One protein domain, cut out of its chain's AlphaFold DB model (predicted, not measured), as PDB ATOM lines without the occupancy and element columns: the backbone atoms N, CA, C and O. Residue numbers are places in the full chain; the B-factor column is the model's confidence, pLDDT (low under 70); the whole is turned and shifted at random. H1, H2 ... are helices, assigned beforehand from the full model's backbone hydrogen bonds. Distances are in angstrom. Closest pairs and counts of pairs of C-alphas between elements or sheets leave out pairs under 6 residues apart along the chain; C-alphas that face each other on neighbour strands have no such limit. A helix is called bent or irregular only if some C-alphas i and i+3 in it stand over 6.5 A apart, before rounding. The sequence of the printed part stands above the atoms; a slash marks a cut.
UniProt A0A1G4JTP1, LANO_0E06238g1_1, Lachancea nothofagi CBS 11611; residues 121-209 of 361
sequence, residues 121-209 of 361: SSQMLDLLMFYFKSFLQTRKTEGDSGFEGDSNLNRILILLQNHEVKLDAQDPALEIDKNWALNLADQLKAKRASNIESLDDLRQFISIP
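Overview. This is residues 121 to 209 of the 361 residues of the protein "LANO_0E06238g1_1" of Lachancea nothofagi CBS 11611 (UniProt A0A1G4JTP1). Three helices, H3, H4 and H6, make a rough triangle, and the longest helix, H1, crosses one side of it at steep to nearly square angles, with the short helix H5 at the opposite side. Little H2 sits at the corner between H1 and H3, and a long loop, residues 162 to 177, swings out beyond H1 before the chain returns to H4. The printed part has 89 residues with six named helices, in the order H1 to H6, and no named strand; the class is all helix. It is compact, with a radius of gyration of the C-alphas of 12.6 A, and spans 35 by 28 by 23 A.

Arrangement. Start at H1, residues 122 to 141, and look next at H2, residues 145 to 148: they only just touch, with 3 pairs of C-alphas within 8 A, and only at the corner, closest at Lys 140 and Phe 147, 6.6 A. H3, residues 151 to 161, is the hub and touches H1, H2 and H4. With residues 129 to 137 alone, H1 touches H3 at a steep tilt of 57 degrees, opposite ways; the closest C-alphas are those of Lys 133 and Leu 160, 6.1 A. H4, residues 178 to 189, touches H3 with residues 185 to 189 alone, at a steep tilt of 62 degrees; C-alphas 152 and 189 come closest, 6.1 A. H5, residues 191 to 195, is close to but not clearly touching H3, closest at C-alphas 152 and 194, 6.7 A. H6, residues 199 to 207, is close but not clearly touching H1, about perpendicular at 78 degrees, with C-alphas 125 and 203 closest at 6.6 A; H4 and H6 are near each other. H2 and H6 are apart. In H1, H3, H4 and H6 every O i to N i+4 pair is within hydrogen-bond range; H5 has 0 of 1, with 1 of 2 O i to N i+3 pairs, and H2 is too short for such a pair.

Along the chain. Find C-alpha 122 at (125.031, 93.804, 111.076); from there H1 runs 28.9 A. H2 spans 5.5 A, H3 15.5 A and H4 16.6 A. H5, 8.2 A, is only just irregular: C-alphas 192 and 195 are 6.7 A apart. H6 runs 12.1 A to C-alpha 207 at (119.417, 101.370, 113.777).

Size, cuts and confidence. The C-alphas farthest apart are those of Asp 168 and Lys 191, 36.1 A. The printed part has no cut. The link from H3 to H4 is long; the others are tight. Look for pLDDT under 70 at residues 145 to 149, 167 to 170 and 172.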
ATOM      1  N   SER A 121     122.074  93.095 114.881       84.31
ATOM      2  CA  SER A 121     123.376  92.686 114.362       84.31
ATOM      3  C   SER A 121     123.530  93.178 112.918       84.31
ATOM      4  O   SER A 121     122.546  93.303 112.185       84.31
ATOM      5  N   SER A 122     124.768  93.404 112.470       83.69
ATOM      6  CA  SER A 122     125.031  93.804 111.076       83.69
ATOM      7  C   SER A 122     124.377  92.849 110.070       83.69
ATOM      8  O   SER A 122     123.842  93.293 109.062       83.69
ATOM      9  N   GLN A 123     124.365  91.547 110.374       84.94
ATOM     10  CA  GLN A 123     123.744  90.530 109.523       84.94
ATOM     11  C   GLN A 123     122.215  90.666 109.483       84.94
ATOM     12  O   GLN A 123     121.623  90.539 108.416       84.94
ATOM     13  N   MET A 124     121.577  90.973 110.619       85.25
ATOM     14  CA  MET A 124     120.133  91.229 110.673       85.25
ATOM     15  C   MET A 124     119.751  92.475 109.874       85.25
ATOM     16  O   MET A 124     118.761  92.436 109.151       85.25
ATOM     17  N   LEU A 125     120.532  93.559 109.963       87.19
ATOM     18  CA  LEU A 125     120.293  94.767 109.162       87.19
ATOM     19  C   LEU A 125     120.415  94.483 107.670       87.19
ATOM     20  O   LEU A 125     119.567  94.918 106.897       87.19
ATOM     21  N   ASP A 126     121.437  93.730 107.270       87.69
ATOM     22  CA  ASP A 126     121.639  93.376 105.868       87.69
ATOM     23  C   ASP A 126     120.466  92.561 105.320       87.69
ATOM     24  O   ASP A 126     119.981  92.844 104.221       87.69
ATOM     25  N   LEU A 127     119.979  91.600 106.106       88.38
ATOM     26  CA  LEU A 127     118.822  90.772 105.781       88.38
ATOM     27  C   LEU A 127     117.529  91.603 105.699       88.38
ATOM     28  O   LEU A 127     116.752  91.492 104.751       88.38
ATOM     29  N   LEU A 128     117.317  92.487 106.667       88.75
ATOM     30  CA  LEU A 128     116.159  93.370 106.751       88.75
ATOM     31  C   LEU A 128     116.125  94.369 105.583       88.75
ATOM     32  O   LEU A 128     115.077  94.570 104.974       88.75
ATOM     33  N   MET A 129     117.275  94.930 105.200       89.75
ATOM     34  CA  MET A 129     117.411  95.771 104.007       89.75
ATOM     35  C   MET A 129     117.132  94.994 102.717       89.75
ATOM     36  O   MET A 129     116.519  95.537 101.797       89.75
ATOM     37  N   PHE A 130     117.537  93.723 102.651       89.44
ATOM     38  CA  PHE A 130     117.236  92.848 101.522       89.44
ATOM     39  C   PHE A 130     115.736  92.555 101.392       89.44
ATOM     40  O   PHE A 130     115.173  92.747 100.315       89.44
ATOM     41  N   TYR A 131     115.048  92.175 102.469       89.50
ATOM     42  CA  TYR A 131     113.600  91.962 102.386       89.50
ATOM     43  C   TYR A 131     112.826  93.268 102.168       89.50
ATOM     44  O   TYR A 131     111.823  93.280 101.453       89.50
ATOM     45  N   PHE A 132     113.311  94.392 102.706       90.38
ATOM     46  CA  PHE A 132     112.724  95.705 102.446       90.38
ATOM     47  C   PHE A 132     112.874  96.123 100.976       90.38
ATOM     48  O   PHE A 132     111.930  96.649 100.387       90.38
ATOM     49  N   LYS A 133     114.014  95.822 100.339       90.62
ATOM     50  CA  LYS A 133     114.201  95.970  98.886       90.62
ATOM     51  C   LYS A 133     113.139  95.189  98.115       90.62
ATOM     52  O   LYS A 133     112.486  95.775  97.254       90.62
ATOM     53  N   SER A 134     112.944  93.910  98.438       88.62
ATOM     54  CA  SER A 134     111.928  93.066  97.794       88.62
ATOM     55  C   SER A 134     110.524  93.653  97.963       88.62
ATOM     56  O   SER A 134     109.797  93.798  96.985       88.62
ATOM     57  N   PHE A 135     110.181  94.108  99.172       90.19
ATOM     58  CA  PHE A 135     108.911  94.779  99.451       90.19
ATOM     59  C   PHE A 135     108.691  96.032  98.587       90.19
ATOM     60  O   PHE A 135     107.622  96.202  97.996       90.19
ATOM     61  N   LEU A 136     109.700  96.904  98.462       88.88
ATOM     62  CA  LEU A 136     109.600  98.100  97.619       88.88
ATOM     63  C   LEU A 136     109.485  97.754  96.126       88.88
ATOM     64  O   LEU A 136     108.760  98.433  95.396       88.88
ATOM     65  N   GLN A 137     110.170  96.704  95.661       88.81
ATOM     66  CA  GLN A 137     110.059  96.228  94.278       88.81
ATOM     67  C   GLN A 137     108.647  95.728  93.971       88.81
ATOM     68  O   GLN A 137     108.083  96.138  92.958       88.81
ATOM     69  N   THR A 138     108.060  94.926  94.863       88.25
ATOM     70  CA  THR A 138     106.683  94.435  94.728       88.25
ATOM     71  C   THR A 138     105.688  95.593  94.624       88.25
ATOM     72  O   THR A 138     104.902  95.638  93.679       88.25
ATOM     73  N   ARG A 139     105.783  96.606  95.498       85.38
ATOM     74  CA  ARG A 139     104.889  97.780  95.427       85.38
ATOM     75  C   ARG A 139     105.063  98.604  94.157       85.38
ATOM     76  O   ARG A 139     104.085  99.132  93.632       85.38
ATOM     77  N   LYS A 140     106.294  98.705  93.644       84.62
ATOM     78  CA  LYS A 140     106.561  99.359  92.360       84.62
ATOM     79  C   LYS A 140     105.903  98.605  91.204       84.62
ATOM     80  O   LYS A 140     105.346  99.236  90.316       84.62
ATOM     81  N   THR A 141     105.962  97.272  91.204       82.56
ATOM     82  CA  THR A 141     105.337  96.449  90.153       82.56
ATOM     83  C   THR A 141     103.815  96.416  90.238       82.56
ATOM     84  O   THR A 141     103.158  96.302  89.210       82.56
ATOM     85  N   GLU A 142     103.252  96.547  91.440       83.62
ATOM     86  CA  GLU A 142     101.803  96.573  91.675       83.62
ATOM     87  C   GLU A 142     101.153  97.930  91.341       83.62
ATOM     88  O   GLU A 142      99.930  98.048  91.399       83.62
ATOM     89  N   GLY A 143     101.937  98.946  90.953       70.25
ATOM     90  CA  GLY A 143     101.413 100.254  90.550       70.25
ATOM     91  C   GLY A 143     100.807 101.042  91.713       70.25
ATOM     92  O   GLY A 143      99.809 101.743  91.544       70.25
ATOM     93  N   ASP A 144     101.376 100.913  92.916       72.44
ATOM     94  CA  ASP A 144     100.896 101.664  94.069       72.44
ATOM     95  C   ASP A 144     101.132 103.169  93.857       72.44
ATOM     96  O   ASP A 144     102.264 103.664  93.894       72.44
ATOM     97  N   SER A 145     100.038 103.907  93.643       61.91
ATOM     98  CA  SER A 145     100.031 105.357  93.398       61.91
ATOM     99  C   SER A 145     100.784 106.176  94.458       61.91
ATOM    100  O   SER A 145     101.293 107.257  94.158       61.91
ATOM    101  N   GLY A 146     100.908 105.661  95.690       63.28
ATOM    102  CA  GLY A 146     101.683 106.294  96.758       63.28
ATOM    103  C   GLY A 146     103.204 106.117  96.643       63.28
ATOM    104  O   GLY A 146     103.939 106.801  97.355       63.28
ATOM    105  N   PHE A 147     103.681 105.207  95.787       64.88
ATOM    106  CA  PHE A 147     105.098 104.908  95.560       64.88
ATOM    107  C   PHE A 147     105.627 105.535  94.262       64.88
ATOM    108  O   PHE A 147     106.723 106.095  94.254       64.88
ATOM    109  N   GLU A 148     104.851 105.498  93.171       61.94
ATOM    110  CA  GLU A 148     105.279 106.039  91.868       61.94
ATOM    111  C   GLU A 148     105.572 107.551  91.897       61.94
ATOM    112  O   GLU A 148     106.443 108.022  91.169       61.94
ATOM    113  N   GLY A 149     104.902 108.306  92.774       65.25
ATOM    114  CA  GLY A 149     105.117 109.747  92.935       65.25
ATOM    115  C   GLY A 149     106.253 110.146  93.888       65.25
ATOM    116  O   GLY A 149     106.586 111.330  93.955       65.25
ATOM    117  N   ASP A 150     106.849 109.210  94.640       79.12
ATOM    118  CA  ASP A 150     107.799 109.557  95.703       79.12
ATOM    119  C   ASP A 150     109.263 109.426  95.251       79.12
ATOM    120  O   ASP A 150     109.836 108.337  95.127       79.12
ATOM    121  N   SER A 151     109.890 110.578  94.996       81.31
ATOM    122  CA  SER A 151     111.294 110.666  94.570       81.31
ATOM    123  C   SER A 151     112.290 110.100  95.594       81.31
ATOM    124  O   SER A 151     113.316 109.546  95.190       81.31
ATOM    125  N   ASN A 152     111.986 110.158  96.897       83.94
ATOM    126  CA  ASN A 152     112.886 109.655  97.938       83.94
ATOM    127  C   ASN A 152     112.871 108.129  97.987       83.94
ATOM    128  O   ASN A 152     113.935 107.511  98.022       83.94
ATOM    129  N   LEU A 153     111.692 107.504  97.933       85.38
ATOM    130  CA  LEU A 153     111.595 106.042  97.945       85.38
ATOM    131  C   LEU A 153     112.230 105.405  96.709       85.38
ATOM    132  O   LEU A 153     112.915 104.388  96.828       85.38
ATOM    133  N   ASN A 154     112.082 106.030  95.538       85.06
ATOM    134  CA  ASN A 154     112.766 105.582  94.327       85.06
ATOM    135  C   ASN A 154     114.293 105.681  94.458       85.06
ATOM    136  O   ASN A 154     114.998 104.755  94.056       85.06
ATOM    137  N   ARG A 155     114.814 106.753  95.074       87.94
ATOM    138  CA  ARG A 155     116.250 106.884  95.366       87.94
ATOM    139  C   ARG A 155     116.738 105.782  96.308       87.94
ATOM    140  O   ARG A 155     117.758 105.160  96.029       87.94
ATOM    141  N   ILE A 156     116.003 105.506  97.386       87.56
ATOM    142  CA  ILE A 156     116.341 104.433  98.335       87.56
ATOM    143  C   ILE A 156     116.324 103.062  97.647       87.56
ATOM    144  O   ILE A 156     117.233 102.261  97.853       87.56
ATOM    145  N   LEU A 157     115.342 102.803  96.781       88.00
ATOM    146  CA  LEU A 157     115.292 101.565  96.008       88.00
ATOM    147  C   LEU A 157     116.520 101.415  95.095       88.00
ATOM    148  O   LEU A 157     117.067 100.320  95.013       88.00
ATOM    149  N   ILE A 158     116.977 102.494  94.450       88.19
ATOM    150  CA  ILE A 158     118.208 102.492  93.638       88.19
ATOM    151  C   ILE A 158     119.433 102.179  94.507       88.19
ATOM    152  O   ILE A 158     120.248 101.349  94.116       88.19
ATOM    153  N   LEU A 159     119.544 102.771  95.700       87.00
ATOM    154  CA  LEU A 159     120.638 102.458  96.632       87.00
ATOM    155  C   LEU A 159     120.646 100.969  97.012       87.00
ATOM    156  O   LEU A 159     121.693 100.327  97.000       87.00
ATOM    157  N   LEU A 160     119.468 100.398  97.272       88.38
ATOM    158  CA  LEU A 160     119.300  98.988  97.625       88.38
ATOM    159  C   LEU A 160     119.509  98.021  96.447       88.38
ATOM    160  O   LEU A 160     119.730  96.830  96.675       88.38
ATOM    161  N   GLN A 161     119.460  98.473  95.186       84.75
ATOM    162  CA  GLN A 161     119.664  97.588  94.028       84.75
ATOM    163  C   GLN A 161     121.024  96.890  94.068       84.75
ATOM    164  O   GLN A 161     121.075  95.695  93.777       84.75
ATOM    165  N   ASN A 162     122.057  97.590  94.537       77.94
ATOM    166  CA  ASN A 162     123.424  97.079  94.643       77.94
ATOM    167  C   ASN A 162     123.692  96.303  95.944       77.94
ATOM    168  O   ASN A 162     124.799  95.816  96.149       77.94
ATOM    169  N   HIS A 163     122.704  96.210  96.841       79.06
ATOM    170  CA  HIS A 163     122.829  95.445  98.078       79.06
ATOM    171  C   HIS A 163     122.599  93.957  97.797       79.06
ATOM    172  O   HIS A 163     121.487  93.551  97.434       79.06
ATOM    173  N   GLU A 164     123.658  93.165  97.959       74.81
ATOM    174  CA  GLU A 164     123.652  91.705  97.848       74.81
ATOM    175  C   GLU A 164     123.925  91.083  99.220       74.81
ATOM    176  O   GLU A 164     124.904  91.413  99.890       74.81
ATOM    177  N   VAL A 165     123.057  90.163  99.639       76.88
ATOM    178  CA  VAL A 165     123.233  89.380 100.869       76.88
ATOM    179  C   VAL A 165     123.689  87.981 100.485       76.88
ATOM    180  O   VAL A 165     123.146  87.388  99.551       76.88
ATOM    181  N   LYS A 166     124.680  87.447 101.209       72.50
ATOM    182  CA  LYS A 166     125.188  86.081 101.010       72.50
ATOM    183  C   LYS A 166     124.023  85.079 101.001       72.50
ATOM    184  O   LYS A 166     123.197  85.098 101.910       72.50
ATOM    185  N   LEU A 167     123.986  84.213  99.986       59.09
ATOM    186  CA  LEU A 167     122.908  83.240  99.742       59.09
ATOM    187  C   LEU A 167     122.624  82.336 100.951       59.09
ATOM    188  O   LEU A 167     121.470  82.027 101.217       59.09
ATOM    189  N   ASP A 168     123.650  81.996 101.731       60.59
ATOM    190  CA  ASP A 168     123.529  81.113 102.901       60.59
ATOM    191  C   ASP A 168     122.742  81.732 104.073       60.59
ATOM    192  O   ASP A 168     122.366  81.026 105.003       60.59
ATOM    193  N   ALA A 169     122.508  83.050 104.049       61.06
ATOM    194  CA  ALA A 169     121.725  83.761 105.060       61.06
ATOM    195  C   ALA A 169     120.262  83.991 104.636       61.06
ATOM    196  O   ALA A 169     119.480  84.516 105.424       61.06
ATOM    197  N   GLN A 170     119.890  83.634 103.402       64.06
ATOM    198  CA  GLN A 170     118.540  83.834 102.879       64.06
ATOM    199  C   GLN A 170     117.661  82.647 103.277       64.06
ATOM    200  O   GLN A 170     117.733  81.578 102.672       64.06
ATOM    201  N   ASP A 171     116.823  82.832 104.293       71.75
ATOM    202  CA  ASP A 171     115.809  81.846 104.655       71.75
ATOM    203  C   ASP A 171     114.517  82.135 103.861       71.75
ATOM    204  O   ASP A 171     113.920  83.204 104.032       71.75
ATOM    205  N   PRO A 172     114.067  81.228 102.976       66.44
ATOM    206  CA  PRO A 172     112.831  81.411 102.217       66.44
ATOM    207  C   PRO A 172     111.570  81.400 103.094       66.44
ATOM    208  O   PRO A 172     110.509  81.779 102.606       66.44
ATOM    209  N   ALA A 173     111.658  80.973 104.359       71.88
ATOM    210  CA  ALA A 173     110.554  81.036 105.312       71.88
ATOM    211  C   ALA A 173     110.435  82.397 106.023       71.88
ATOM    212  O   ALA A 173     109.416  82.659 106.663       71.88
ATOM    213  N   LEU A 174     111.456  83.259 105.941       76.88
ATOM    214  CA  LEU A 174     111.415  84.584 106.556       76.88
ATOM    215  C   LEU A 174     110.682  85.575 105.648       76.88
ATOM    216  O   LEU A 174     111.097  85.852 104.523       76.88
ATOM    217  N   GLU A 175     109.611  86.156 106.183       78.81
ATOM    218  CA  GLU A 175     108.871  87.252 105.568       78.81
ATOM    219  C   GLU A 175     109.089  88.549 106.350       78.81
ATOM    220  O   GLU A 175     109.214  88.556 107.577       78.81
ATOM    221  N   ILE A 176     109.115  89.671 105.633       84.19
ATOM    222  CA  ILE A 176     109.135  90.991 106.260       84.19
ATOM    223  C   ILE A 176     107.759  91.328 106.827       84.19
ATOM    224  O   ILE A 176     106.739  91.195 106.146       84.19
ATOM    225  N   ASP A 177     107.736  91.836 108.057       84.06
ATOM    226  CA  ASP A 177     106.528  92.414 108.633       84.06
ATOM    227  C   ASP A 177     106.065  93.595 107.762       84.06
ATOM    228  O   ASP A 177     106.746  94.618 107.620       84.06
ATOM    229  N   LYS A 178     104.879  93.440 107.167       84.62
ATOM    230  CA  LYS A 178     104.271  94.435 106.280       84.62
ATOM    231  C   LYS A 178     104.038  95.764 106.994       84.62
ATOM    232  O   LYS A 178     104.301  96.805 106.402       84.62
ATOM    233  N   ASN A 179     103.586  95.754 108.247       78.62
ATOM    234  CA  ASN A 179     103.327  96.977 109.007       78.62
ATOM    235  C   ASN A 179     104.634  97.701 109.321       78.62
ATOM    236  O   ASN A 179     104.726  98.920 109.159       78.62
ATOM    237  N   TRP A 180     105.669  96.949 109.694       84.75
ATOM    238  CA  TRP A 180     107.006  97.502 109.875       84.75
ATOM    239  C   TRP A 180     107.530  98.145 108.582       84.75
ATOM    240  O   TRP A 180     107.973  99.295 108.599       84.75
ATOM    241  N   ALA A 181     107.409  97.451 107.445       86.19
ATOM    242  CA  ALA A 181     107.871  97.946 106.150       86.19
ATOM    243  C   ALA A 181     107.094  99.189 105.685       86.19
ATOM    244  O   ALA A 181     107.687 100.136 105.165       86.19
ATOM    245  N   LEU A 182     105.777  99.223 105.906       84.69
ATOM    246  CA  LEU A 182     104.935 100.392 105.646       84.69
ATOM    247  C   LEU A 182     105.379 101.598 106.478       84.69
ATOM    248  O   LEU A 182     105.596 102.679 105.928       84.69
ATOM    249  N   ASN A 183     105.586 101.392 107.777       82.06
ATOM    250  CA  ASN A 183     106.029 102.441 108.688       82.06
ATOM    251  C   ASN A 183     107.419 102.968 108.315       82.06
ATOM    252  O   ASN A 183     107.624 104.184 108.304       82.06
ATOM    253  N   LEU A 184     108.368 102.087 107.977       85.38
ATOM    254  CA  LEU A 184     109.692 102.508 107.520       85.38
ATOM    255  C   LEU A 184     109.596 103.290 106.207       85.38
ATOM    256  O   LEU A 184     110.215 104.346 106.083       85.38
ATOM    257  N   ALA A 185     108.798 102.819 105.245       86.31
ATOM    258  CA  ALA A 185     108.590 103.531 103.992       86.31
ATOM    259  C   ALA A 185     108.054 104.945 104.249       86.31
ATOM    260  O   ALA A 185     108.626 105.903 103.740       86.31
ATOM    261  N   ASP A 186     107.034 105.109 105.092       83.31
ATOM    262  CA  ASP A 186     106.486 106.430 105.415       83.31
ATOM    263  C   ASP A 186     107.483 107.327 106.170       83.31
ATOM    264  O   ASP A 186     107.536 108.536 105.926       83.31
ATOM    265  N   GLN A 187     108.338 106.758 107.025       82.81
ATOM    266  CA  GLN A 187     109.449 107.495 107.637       82.81
ATOM    267  C   GLN A 187     110.479 107.959 106.598       82.81
ATOM    268  O   GLN A 187     111.010 109.065 106.718       82.81
ATOM    269  N   LEU A 188     110.730 107.154 105.564       85.00
ATOM    270  CA  LEU A 188     111.645 107.485 104.471       85.00
ATOM    271  C   LEU A 188     111.084 108.542 103.505       85.00
ATOM    272  O   LEU A 188     111.853 109.226 102.830       85.00
ATOM    273  N   LYS A 189     109.762 108.745 103.477       84.06
ATOM    274  CA  LYS A 189     109.141 109.885 102.776       84.06
ATOM    275  C   LYS A 189     109.349 111.206 103.520       84.06
ATOM    276  O   LYS A 189     109.298 112.284 102.927       84.06
ATOM    277  N   ALA A 190     109.562 111.155 104.836       80.19
ATOM    278  CA  ALA A 190     109.698 112.351 105.653       80.19
ATOM    279  C   ALA A 190     111.013 113.097 105.370       80.19
ATOM    280  O   ALA A 190     112.037 112.512 105.026       80.19
ATOM    281  N   LYS A 191     111.023 114.414 105.627       70.62
ATOM    282  CA  LYS A 191     112.192 115.287 105.396       70.62
ATOM    283  C   LYS A 191     113.484 114.815 106.071       70.62
ATOM    284  O   LYS A 191     114.557 115.166 105.612       70.62
ATOM    285  N   ARG A 192     113.414 114.036 107.153       71.69
ATOM    286  CA  ARG A 192     114.614 113.520 107.832       71.69
ATOM    287  C   ARG A 192     115.391 112.517 106.972       71.69
ATOM    288  O   ARG A 192     116.602 112.410 107.119       71.69
ATOM    289  N   ALA A 193     114.708 111.812 106.077       75.75
ATOM    290  CA  ALA A 193     115.301 110.795 105.221       75.75
ATOM    291  C   ALA A 193     115.877 111.352 103.906       75.75
ATOM    292  O   ALA A 193     116.534 110.622 103.165       75.75
ATOM    293  N   SER A 194     115.713 112.654 103.621       75.62
ATOM    294  CA  SER A 194     116.293 113.274 102.420       75.62
ATOM    295  C   SER A 194     117.823 113.239 102.407       75.62
ATOM    296  O   SER A 194     118.423 113.290 101.336       75.62
ATOM    297  N   ASN A 195     118.458 113.081 103.569       80.31
ATOM    298  CA  ASN A 195     119.916 113.079 103.710       80.31
ATOM    299  C   ASN A 195     120.544 111.679 103.585       80.31
ATOM    300  O   ASN A 195     121.745 111.550 103.759       80.31
ATOM    301  N   ILE A 196     119.751 110.632 103.330       86.00
ATOM    302  CA  ILE A 196     120.271 109.267 103.160       86.00
ATOM    303  C   ILE A 196     120.891 109.145 101.762       86.00
ATOM    304  O   ILE A 196     120.160 109.104 100.769       86.00
ATOM    305  N   GLU A 197     122.220 109.098 101.684       86.25
ATOM    306  CA  GLU A 197     122.966 109.028 100.419       86.25
ATOM    307  C   GLU A 197     123.661 107.675 100.216       86.25
ATOM    308  O   GLU A 197     123.957 107.302  99.081       86.25
ATOM    309  N   SER A 198     123.871 106.910 101.289       88.25
ATOM    310  CA  SER A 198     124.549 105.614 101.267       88.25
ATOM    311  C   SER A 198     123.758 104.499 101.966       88.25
ATOM    312  O   SER A 198     122.779 104.737 102.681       88.25
ATOM    313  N   LEU A 199     124.192 103.247 101.767       86.19
ATOM    314  CA  LEU A 199     123.654 102.093 102.498       86.19
ATOM    315  C   LEU A 199     123.972 102.174 103.994       86.19
ATOM    316  O   LEU A 199     123.146 101.761 104.803       86.19
ATOM    317  N   ASP A 200     125.120 102.740 104.365       86.50
ATOM    318  CA  ASP A 200     125.488 102.933 105.768       86.50
ATOM    319  C   ASP A 200     124.600 103.981 106.444       86.50
ATOM    320  O   ASP A 200     124.160 103.760 107.572       86.50
ATOM    321  N   ASP A 201     124.217 105.050 105.737       86.94
ATOM    322  CA  ASP A 201     123.237 106.020 106.245       86.94
ATOM    323  C   ASP A 201     121.869 105.368 106.462       86.94
ATOM    324  O   ASP A 201     121.176 105.678 107.430       86.94
ATOM    325  N   LEU A 202     121.467 104.446 105.581       86.25
ATOM    326  CA  LEU A 202     120.215 103.705 105.721       86.25
ATOM    327  C   LEU A 202     120.278 102.706 106.885       86.25
ATOM    328  O   LEU A 202     119.343 102.651 107.683       86.25
ATOM    329  N   ARG A 203     121.392 101.974 107.043       87.94
ATOM    330  CA  ARG A 203     121.644 101.124 108.220       87.94
ATOM    331  C   ARG A 203     121.562 101.947 109.496       87.94
ATOM    332  O   ARG A 203     120.883 101.549 110.441       87.94
ATOM    333  N   GLN A 204     122.204 103.111 109.512       86.06
ATOM    334  CA  GLN A 204     122.179 104.021 110.645       86.06
ATOM    335  C   GLN A 204     120.771 104.576 110.890       86.06
ATOM    336  O   GLN A 204     120.350 104.663 112.037       86.06
ATOM    337  N   PHE A 205     120.015 104.905 109.845       86.12
ATOM    338  CA  PHE A 205     118.639 105.386 109.964       86.12
ATOM    339  C   PHE A 205     117.709 104.338 110.588       86.12
ATOM    340  O   PHE A 205     116.880 104.681 111.425       86.12
ATOM    341  N   ILE A 206     117.868 103.070 110.203       86.00
ATOM    342  CA  ILE A 206     117.106 101.945 110.756       86.00
ATOM    343  C   ILE A 206     117.539 101.654 112.200       86.00
ATOM    344  O   ILE A 206     116.700 101.397 113.060       86.00
ATOM    345  N   SER A 207     118.844 101.722 112.471       84.00
ATOM    346  CA  SER A 207     119.417 101.370 113.777       84.00
ATOM    347  C   SER A 207     119.233 102.462 114.826       84.00
ATOM    348  O   SER A 207     119.091 102.157 116.006       84.00
ATOM    349  N   ILE A 208     119.261 103.736 114.422       80.81
ATOM    350  CA  ILE A 208     119.127 104.876 115.329       80.81
ATOM    351  C   ILE A 208     117.658 105.280 115.399       80.81
ATOM    352  O   ILE A 208     117.136 105.939 114.490       80.81
ATOM    353  N   PRO A 209     116.981 104.976 116.512       76.94
ATOM    354  CA  PRO A 209     115.564 105.231 116.611       76.94
ATOM    355  C   PRO A 209     115.277 106.740 116.646       76.94
ATOM    356  O   PRO A 209     116.081 107.558 117.105       76.94
TER     357      PRO A 209